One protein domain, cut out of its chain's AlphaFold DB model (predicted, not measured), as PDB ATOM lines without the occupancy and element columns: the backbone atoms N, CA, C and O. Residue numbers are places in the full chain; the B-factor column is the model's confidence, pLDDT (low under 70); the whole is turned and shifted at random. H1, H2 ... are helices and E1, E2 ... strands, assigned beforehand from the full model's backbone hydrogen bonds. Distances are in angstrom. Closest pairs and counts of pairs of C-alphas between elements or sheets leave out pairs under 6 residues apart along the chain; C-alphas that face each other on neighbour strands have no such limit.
ATOM      1  N   ARG A  88     -20.264 -21.792  40.179       88.69
ATOM      2  CA  ARG A  88     -20.343 -21.233  38.829       88.69
ATOM      3  C   ARG A  88     -19.255 -20.195  38.639       88.69
ATOM      4  O   ARG A  88     -19.053 -19.347  39.504       88.69
ATOM      5  N   GLY A  89     -18.667 -20.190  37.452       91.06
ATOM      6  CA  GLY A  89     -17.764 -19.134  37.022       91.06
ATOM      7  C   GLY A  89     -16.945 -19.535  35.806       91.06
ATOM      8  O   GLY A  89     -17.230 -20.538  35.146       91.06
ATOM      9  N   THR A  90     -15.915 -18.749  35.519       94.38
ATOM     10  CA  THR A  90     -14.995 -18.999  34.406       94.38
ATOM     11  C   THR A  90     -14.072 -20.179  34.704       94.38
ATOM     12  O   THR A  90     -13.893 -20.591  35.854       94.38
ATOM     13  N   THR A  91     -13.422 -20.695  33.666       94.00
ATOM     14  CA  THR A  91     -12.390 -21.737  33.766       94.00
ATOM     15  C   THR A  91     -11.267 -21.306  34.714       94.00
ATOM     16  O   THR A  91     -10.828 -22.076  35.563       94.00
ATOM     17  N   ALA A  92     -10.858 -20.036  34.648       95.81
ATOM     18  CA  ALA A  92      -9.824 -19.494  35.526       95.81
ATOM     19  C   ALA A  92     -10.258 -19.460  37.004       95.81
ATOM     20  O   ALA A  92      -9.452 -19.733  37.890       95.81
ATOM     21  N   GLN A  93     -11.527 -19.150  37.286       94.75
ATOM     22  CA  GLN A  93     -12.062 -19.158  38.653       94.75
ATOM     23  C   GLN A  93     -12.152 -20.575  39.218       94.75
ATOM     24  O   GLN A  93     -11.807 -20.792  40.382       94.75
ATOM     25  N   ARG A  94     -12.558 -21.546  38.394       94.94
ATOM     26  CA  ARG A  94     -12.534 -22.970  38.749       94.94
ATOM     27  C   ARG A  94     -11.126 -23.415  39.127       94.94
ATOM     28  O   ARG A  94     -10.931 -23.977  40.201       94.94
ATOM     29  N   ASP A  95     -10.152 -23.119  38.271       95.56
ATOM     30  CA  ASP A  95      -8.759 -23.521  38.468       95.56
ATOM     31  C   ASP A  95      -8.139 -22.833  39.693       95.56
ATOM     32  O   ASP A  95      -7.390 -23.458  40.436       95.56
ATOM     33  N   ALA A  96      -8.509 -21.581  39.981       93.50
ATOM     34  CA  ALA A  96      -8.121 -20.908  41.221       93.50
ATOM     35  C   ALA A  96      -8.766 -21.536  42.473       93.50
ATOM     36  O   ALA A  96      -8.156 -21.550  43.539       93.50
ATOM     37  N   THR A  97      -9.991 -22.059  42.353       92.56
ATOM     38  CA  THR A  97     -10.754 -22.636  43.474       92.56
ATOM     39  C   THR A  97     -10.295 -24.052  43.820       92.56
ATOM     40  O   THR A  97     -10.199 -24.405  44.995       92.56
ATOM     41  N   PHE A  98     -10.026 -24.879  42.810       93.69
ATOM     42  CA  PHE A  98      -9.714 -26.301  42.996       93.69
ATOM     43  C   PHE A  98      -8.258 -26.664  42.701       93.69
ATOM     44  O   PHE A  98      -7.850 -27.794  42.975       93.69
ATOM     45  N   GLY A  99      -7.476 -25.720  42.180       93.12
ATOM     46  CA  GLY A  99      -6.144 -25.971  41.651       93.12
ATOM     47  C   GLY A  99      -6.177 -26.646  40.278       93.12
ATOM     48  O   GLY A  99      -7.227 -27.046  39.771       93.12
ATOM     49  N   VAL A 100      -4.990 -26.805  39.691       95.38
ATOM     50  CA  VAL A 100      -4.764 -27.597  38.473       95.38
ATOM     51  C   VAL A 100      -3.946 -28.828  38.874       95.38
ATOM     52  O   VAL A 100      -2.728 -28.714  39.023       95.38
ATOM     53  N   PRO A 101      -4.587 -29.990  39.110       95.62
ATOM     54  CA  PRO A 101      -3.897 -31.180  39.595       95.62
ATOM     55  C   PRO A 101      -2.774 -31.625  38.656       95.62
ATOM     56  O   PRO A 101      -2.996 -31.902  37.474       95.62
ATOM     57  N   SER A 102      -1.568 -31.751  39.199       95.88
ATOM     58  CA  SER A 102      -0.367 -32.102  38.435       95.88
ATOM     59  C   SER A 102       0.140 -33.509  38.753       95.88
ATOM     60  O   SER A 102       0.756 -34.150  37.899       95.88
ATOM     61  N   THR A 103      -0.186 -34.024  39.941       97.25
ATOM     62  CA  THR A 103       0.218 -35.350  40.423       97.25
ATOM     63  C   THR A 103      -0.972 -36.293  40.581       97.25
ATOM     64  O   THR A 103      -2.105 -35.862  40.793       97.25
ATOM     65  N   ASP A 104      -0.738 -37.603  40.510       97.25
ATOM     66  CA  ASP A 104      -1.815 -38.591  40.655       97.25
ATOM     67  C   ASP A 104      -2.555 -38.510  42.002       97.25
ATOM     68  O   ASP A 104      -3.787 -38.543  41.974       97.25
ATOM     69  N   PRO A 105      -1.895 -38.303  43.162       97.62
ATOM     70  CA  PRO A 105      -2.604 -38.088  44.424       97.62
ATOM     71  C   PRO A 105      -3.544 -36.875  44.404       97.62
ATOM     72  O   PRO A 105      -4.660 -36.956  44.918       97.62
ATOM     73  N   GLU A 106      -3.141 -35.762  43.780       97.44
ATOM     74  CA  GLU A 106      -3.997 -34.575  43.631       97.44
ATOM     75  C   GLU A 106      -5.208 -34.871  42.737       97.44
ATOM     76  O   GLU A 106      -6.338 -34.523  43.085       97.44
ATOM     77  N   ARG A 107      -4.990 -35.562  41.609       97.56
ATOM     78  CA  ARG A 107      -6.053 -35.949  40.666       97.56
ATOM     79  C   ARG A 107      -7.069 -36.880  41.321       97.56
ATOM     80  O   ARG A 107      -8.270 -36.679  41.164       97.56
ATOM     81  N   VAL A 108      -6.585 -37.876  42.060       97.62
ATOM     82  CA  VAL A 108      -7.409 -38.833  42.808       97.62
ATOM     83  C   VAL A 108      -8.212 -38.120  43.890       97.62
ATOM     84  O   VAL A 108      -9.421 -38.320  43.984       97.62
ATOM     85  N   SER A 109      -7.564 -37.252  44.671       96.75
ATOM     86  CA  SER A 109      -8.227 -36.465  45.713       96.75
ATOM     87  C   SER A 109      -9.359 -35.616  45.131       96.75
ATOM     88  O   SER A 109     -10.481 -35.641  45.643       96.75
ATOM     89  N   LEU A 110      -9.108 -34.924  44.015       95.56
ATOM     90  CA  LEU A 110     -10.118 -34.092  43.370       95.56
ATOM     91  C   LEU A 110     -11.267 -34.916  42.767       95.56
ATOM     92  O   LEU A 110     -12.429 -34.568  42.972       95.56
ATOM     93  N   ALA A 111     -10.968 -36.029  42.091       96.00
ATOM     94  CA  ALA A 111     -11.983 -36.913  41.516       96.00
ATOM     95  C   ALA A 111     -12.877 -37.551  42.598       96.00
ATOM     96  O   ALA A 111     -14.100 -37.582  42.464       96.00
ATOM     97  N   ASN A 112     -12.292 -37.993  43.716       95.56
ATOM     98  CA  ASN A 112     -13.031 -38.584  44.836       95.56
ATOM     99  C   ASN A 112     -14.001 -37.599  45.504       95.56
ATOM    100  O   ASN A 112     -15.012 -38.023  46.064       95.56
ATOM    101  N   ARG A 113     -13.731 -36.289  45.420       92.12
ATOM    102  CA  ARG A 113     -14.637 -35.242  45.922       92.12
ATOM    103  C   ARG A 113     -15.905 -35.072  45.078       92.12
ATOM    104  O   ARG A 113     -16.815 -34.402  45.551       92.12
ATOM    105  N   LYS A 114     -15.978 -35.653  43.869       90.38
ATOM    106  CA  LYS A 114     -17.142 -35.583  42.955       90.38
ATOM    107  C   LYS A 114     -17.655 -34.152  42.738       90.38
ATOM    108  O   LYS A 114     -18.853 -33.886  42.762       90.38
ATOM    109  N   ILE A 115     -16.720 -33.220  42.570       89.56
ATOM    110  CA  ILE A 115     -17.026 -31.798  42.412       89.56
ATOM    111  C   ILE A 115     -17.703 -31.564  41.064       89.56
ATOM    112  O   ILE A 115     -17.281 -32.131  40.057       89.56
ATOM    113  N   THR A 116     -18.703 -30.685  41.055       89.00
ATOM    114  CA  THR A 116     -19.325 -30.153  39.840       89.00
ATOM    115  C   THR A 116     -19.140 -28.637  39.775       89.00
ATOM    116  O   THR A 116     -19.146 -27.955  40.804       89.00
ATOM    117  N   TRP A 117     -18.941 -28.111  38.567       91.00
ATOM    118  CA  TRP A 117     -18.747 -26.688  38.300       91.00
ATOM    119  C   TRP A 117     -19.500 -26.275  37.037       91.00
ATOM    120  O   TRP A 117     -19.317 -26.882  35.988       91.00
ATOM    121  N   PHE A 118     -20.321 -25.225  37.090       90.25
ATOM    122  CA  PHE A 118     -20.889 -24.645  35.873       90.25
ATOM    123  C   PHE A 118     -19.903 -23.656  35.248       90.25
ATOM    124  O   PHE A 118     -19.719 -22.542  35.750       90.25
ATOM    125  N   ASN A 119     -19.311 -24.047  34.123       91.06
ATOM    126  CA  ASN A 119     -18.346 -23.243  33.397       91.06
ATOM    127  C   ASN A 119     -19.051 -22.230  32.491       91.06
ATOM    128  O   ASN A 119     -19.680 -22.587  31.493       91.06
ATOM    129  N   THR A 120     -18.940 -20.946  32.823       89.56
ATOM    130  CA  THR A 120     -19.577 -19.873  32.050       89.56
ATOM    131  C   THR A 120     -18.891 -19.589  30.720       89.56
ATOM    132  O   THR A 120     -19.545 -19.044  29.836       89.56
ATOM    133  N   ASP A 121     -17.617 -19.958  30.560       89.94
ATOM    134  CA  ASP A 121     -16.892 -19.778  29.295       89.94
ATOM    135  C   ASP A 121     -17.349 -20.810  28.259       89.94
ATOM    136  O   ASP A 121     -17.460 -20.513  27.072       89.94
ATOM    137  N   LEU A 122     -17.624 -22.033  28.722       88.44
ATOM    138  CA  LEU A 122     -17.983 -23.169  27.871       88.44
ATOM    139  C   LEU A 122     -19.501 -23.372  27.752       88.44
ATOM    140  O   LEU A 122     -19.975 -23.951  26.775       88.44
ATOM    141  N   GLY A 123     -20.270 -22.865  28.718       86.12
ATOM    142  CA  GLY A 123     -21.730 -22.931  28.723       86.12
ATOM    143  C   GLY A 123     -22.300 -24.283  29.157       86.12
ATOM    144  O   GLY A 123     -23.448 -24.577  28.834       86.12
ATOM    145  N   TRP A 124     -21.528 -25.092  29.884       88.44
ATOM    146  CA  TRP A 124     -21.973 -26.365  30.450       88.44
ATOM    147  C   TRP A 124     -21.454 -26.565  31.865       88.44
ATOM    148  O   TRP A 124     -20.566 -25.862  32.346       88.44
ATOM    149  N   GLU A 125     -21.997 -27.582  32.515       90.19
ATOM    150  CA  GLU A 125     -21.402 -28.112  33.722       90.19
ATOM    151  C   GLU A 125     -20.287 -29.100  33.418       90.19
ATOM    152  O   GLU A 125     -20.334 -29.813  32.422       90.19
ATOM    153  N   GLU A 126     -19.295 -29.142  34.294       93.12
ATOM    154  CA  GLU A 126     -18.198 -30.084  34.266       93.12
ATOM    155  C   GLU A 126     -17.914 -30.692  35.643       93.12
ATOM    156  O   GLU A 126     -18.142 -30.072  36.684       93.12
ATOM    157  N   GLY A 127     -17.372 -31.905  35.635       94.00
ATOM    158  CA  GLY A 127     -16.859 -32.605  36.806       94.00
ATOM    159  C   GLY A 127     -15.438 -33.096  36.565       94.00
ATOM    160  O   GLY A 127     -15.035 -33.315  35.420       94.00
ATOM    161  N   TYR A 128     -14.660 -33.251  37.634       96.50
ATOM    162  CA  TYR A 128     -13.284 -33.731  37.527       96.50
ATOM    163  C   TYR A 128     -13.215 -35.256  37.599       96.50
ATOM    164  O   TYR A 128     -13.728 -35.861  38.542       96.50
ATOM    165  N   TYR A 129     -12.526 -35.873  36.641       97.19
ATOM    166  CA  TYR A 129     -12.374 -37.324  36.561       97.19
ATOM    167  C   TYR A 129     -10.910 -37.720  36.405       97.19
ATOM    168  O   TYR A 129     -10.110 -37.009  35.794       97.19
ATOM    169  N   ALA A 130     -10.571 -38.887  36.949       97.31
ATOM    170  CA  ALA A 130      -9.231 -39.454  36.906       97.31
ATOM    171  C   ALA A 130      -9.247 -40.859  36.261       97.31
ATOM    172  O   ALA A 130     -10.261 -41.557  36.357       97.31
ATOM    173  N   PRO A 131      -8.154 -41.284  35.596       96.94
ATOM    174  CA  PRO A 131      -8.019 -42.624  35.032       96.94
ATOM    175  C   PRO A 131      -8.262 -43.727  36.059       96.94
ATOM    176  O   PRO A 131      -7.824 -43.628  37.207       96.94
ATOM    177  N   SER A 132      -8.924 -44.806  35.638       95.88
ATOM    178  CA  SER A 132      -9.043 -46.015  36.457       95.88
ATOM    179  C   SER A 132      -7.665 -46.603  36.790       95.88
ATOM    180  O   SER A 132      -6.735 -46.496  35.994       95.88
ATOM    181  N   GLY A 133      -7.543 -47.256  37.950       94.19
ATOM    182  CA  GLY A 133      -6.307 -47.922  38.380       94.19
ATOM    183  C   GLY A 133      -5.327 -47.040  39.161       94.19
ATOM    184  O   GLY A 133      -4.310 -47.543  39.634       94.19
ATOM    185  N   LEU A 134      -5.627 -45.751  39.351       95.88
ATOM    186  CA  LEU A 134      -4.845 -44.889  40.236       95.88
ATOM    187  C   LEU A 134      -5.057 -45.264  41.711       95.88
ATOM    188  O   LEU A 134      -6.180 -45.504  42.158       95.88
ATOM    189  N   SER A 135      -3.964 -45.290  42.478       97.31
ATOM    190  CA  SER A 135      -3.991 -45.649  43.899       97.31
ATOM    191  C   SER A 135      -4.873 -44.688  44.703       97.31
ATOM    192  O   SER A 135      -4.723 -43.471  44.609       97.31
ATOM    193  N   GLY A 136      -5.794 -45.240  45.499       96.19
ATOM    194  CA  GLY A 136      -6.715 -44.472  46.343       96.19
ATOM    195  C   GLY A 136      -7.939 -43.893  45.622       96.19
ATOM    196  O   GLY A 136      -8.728 -43.191  46.257       96.19
ATOM    197  N   LEU A 137      -8.128 -44.166  44.327       96.75
ATOM    198  CA  LEU A 137      -9.339 -43.767  43.611       96.75
ATOM    199  C   LEU A 137     -10.537 -44.603  44.080       96.75
ATOM    200  O   LEU A 137     -10.538 -45.825  43.952       96.75
ATOM    201  N   THR A 138     -11.554 -43.933  44.619       95.62
ATOM    202  CA  THR A 138     -12.826 -44.536  45.048       95.62
ATOM    203  C   THR A 138     -13.993 -44.110  44.159       95.62
ATOM    204  O   THR A 138     -15.019 -44.787  44.118       95.62
ATOM    205  N   ALA A 139     -13.853 -42.997  43.431       93.56
ATOM    206  CA  ALA A 139     -14.771 -42.616  42.365       93.56
ATOM    207  C   ALA A 139     -14.623 -43.526  41.132       93.56
ATOM    208  O   ALA A 139     -13.594 -44.167  40.918       93.56
ATOM    209  N   LYS A 140     -15.655 -43.551  40.283       94.56
ATOM    210  CA  LYS A 140     -15.629 -44.289  39.016       94.56
ATOM    211  C   LYS A 140     -14.576 -43.679  38.085       94.56
ATOM    212  O   LYS A 140     -14.613 -42.478  37.816       94.56
ATOM    213  N   GLY A 141     -13.622 -44.496  37.644       95.44
ATOM    214  CA  GLY A 141     -12.484 -44.044  36.843       95.44
ATOM    215  C   GLY A 141     -12.785 -43.950  35.349       95.44
ATOM    216  O   GLY A 141     -13.699 -44.598  34.840       95.44
ATOM    217  N   LEU A 142     -11.982 -43.160  34.637       96.81
ATOM    218  CA  LEU A 142     -12.005 -43.096  33.174       96.81
ATOM    219  C   LEU A 142     -11.425 -44.381  32.569       96.81
ATOM    220  O   LEU A 142     -10.509 -44.973  33.146       96.81
ATOM    221  N   VAL A 143     -11.928 -44.786  31.401       94.31
ATOM    222  CA  VAL A 143     -11.393 -45.914  30.626       94.31
ATOM    223  C   VAL A 143      -9.915 -45.698  30.285       94.31
ATOM    224  O   VAL A 143      -9.426 -44.570  30.193       94.31
ATOM    225  N   ALA A 144      -9.190 -46.799  30.082       90.94
ATOM    226  CA  ALA A 144      -7.771 -46.758  29.754       90.94
ATOM    227  C   ALA A 144      -7.491 -45.882  28.517       90.94
ATOM    228  O   ALA A 144      -8.201 -45.952  27.515       90.94
ATOM    229  N   GLY A 145      -6.436 -45.066  28.590       88.19
ATOM    230  CA  GLY A 145      -6.039 -44.145  27.517       88.19
ATOM    231  C   GLY A 145      -6.702 -42.763  27.568       88.19
ATOM    232  O   GLY A 145      -6.266 -41.868  26.849       88.19
ATOM    233  N   VAL A 146      -7.696 -42.552  28.437       94.75
ATOM    234  CA  VAL A 146      -8.336 -41.245  28.636       94.75
ATOM    235  C   VAL A 146      -7.667 -40.499  29.794       94.75
ATOM    236  O   VAL A 146      -7.480 -41.051  30.876       94.75
ATOM    237  N   SER A 147      -7.269 -39.242  29.570       94.94
ATOM    238  CA  SER A 147      -6.516 -38.439  30.540       94.94
ATOM    239  C   SER A 147      -7.399 -37.845  31.642       94.94
ATOM    240  O   SER A 147      -8.579 -37.563  31.435       94.94
ATOM    241  N   ALA A 148      -6.818 -37.610  32.825       96.56
ATOM    242  CA  ALA A 148      -7.501 -36.878  33.892       96.56
ATOM    243  C   ALA A 148      -7.797 -35.441  33.448       96.56
ATOM    244  O   ALA A 148      -6.901 -34.771  32.931       96.56
ATOM    245  N   SER A 149      -9.027 -34.974  33.648       96.25
ATOM    246  CA  SER A 149      -9.424 -33.600  33.326       96.25
ATOM    247  C   SER A 149     -10.802 -33.270  33.900       96.25
ATOM    248  O   SER A 149     -11.467 -34.112  34.510       96.25
ATOM    249  N   TRP A 150     -11.237 -32.039  33.653       95.50
ATOM    250  CA  TRP A 150     -12.631 -31.633  33.743       95.50
ATOM    251  C   TRP A 150     -13.376 -32.082  32.484       95.50
ATOM    252  O   TRP A 150     -12.971 -31.766  31.364       95.50
ATOM    253  N   TYR A 151     -14.451 -32.838  32.675       95.56
ATOM    254  CA  TYR A 151     -15.305 -33.354  31.611       95.56
ATOM    255  C   TYR A 151     -16.698 -32.762  31.733       95.56
ATOM    256  O   TYR A 151     -17.164 -32.619  32.863       95.56
ATOM    257  N   PRO A 152     -17.390 -32.471  30.619       94.19
ATOM    258  CA  PRO A 152     -18.774 -32.039  30.677       94.19
ATOM    259  C   PRO A 152     -19.642 -33.061  31.420       94.19
ATOM    260  O   PRO A 152     -19.533 -34.267  31.201       94.19
ATOM    261  N   THR A 153     -20.519 -32.586  32.291       87.56
ATOM    262  CA  THR A 153     -21.477 -33.403  33.035       87.56
ATOM    263  C   THR A 153     -22.879 -32.823  32.891       87.56
ATOM    264  O   THR A 153     -23.070 -31.629  32.668       87.56
TER     265      THR A 153
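AT A GLANCE: This is residues 88 to 153 of the 307 residues of an uncharacterized protein of Microbacterium sp. MYb72 (UniProt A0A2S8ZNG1). The model is an elongated body built on a strongly twisted sheet of three strands, with H1 beside E1 near one end and H2 near the end of E2 toward the other. A long loop, residues 130 to 148, folds out at the H2 end and comes back into E3. The printed part has 66 residues, with two named helices and three named strands in the order H1 H2 E1 E2 E3; the sheet's order is E1 E2 E3, antiparallel. The class is mixed, helices and strands, with under half of the residues in named elements. The whole is compact, with a radius of gyration of the C-alphas of 11.5 A, and spans 32 by 20 by 17 A.

IN THESE COORDINATES: Find C-alpha 91 at (-12.390, -21.737, 33.766); from there H1 runs through residues 91 to 98, 10.6 A. H2 is residues 104 to 112, 12.0 A. Next come E1, residues 116 to 119, and E2, residues 124 to 129, 15.8 A. E3, residues 149 to 153, 12.1 A, ends at C-alpha 153, (-21.477, -33.403, 33.035).

HOW THE PARTS SIT: Look first at the meander E1 E2 E3, each strand the antiparallel neighbour of the one before; E1 and E2 form a hairpin, with N 117 and O 126 at 2.8 A. E2 and E3 form another hairpin, with N 151 and O 127 at 2.8 A. H1 is on the sheet; its closest C-alphas to E1 are Thr 91 and Asn 119, 6.2 A. H2 only grazes the sheet with residues 107 to 112; its closest C-alphas to E2 are Ala 111 and Tyr 129, 5.0 A. H1 and H2 are close but not clearly touching, closest at the C-alphas of Phe 98 and Leu 110, 7.8 A, and about perpendicular at 85 degrees. In both helices every O i to N i+4 pair is within hydrogen-bond range.

THE WHOLE: The two C-alphas farthest apart are those of Gly 123 and Ser 135, 32.6 A. The printed part has no cut, and the link from E2 to E3 is long. No printed residue is under 70 in pLDDT.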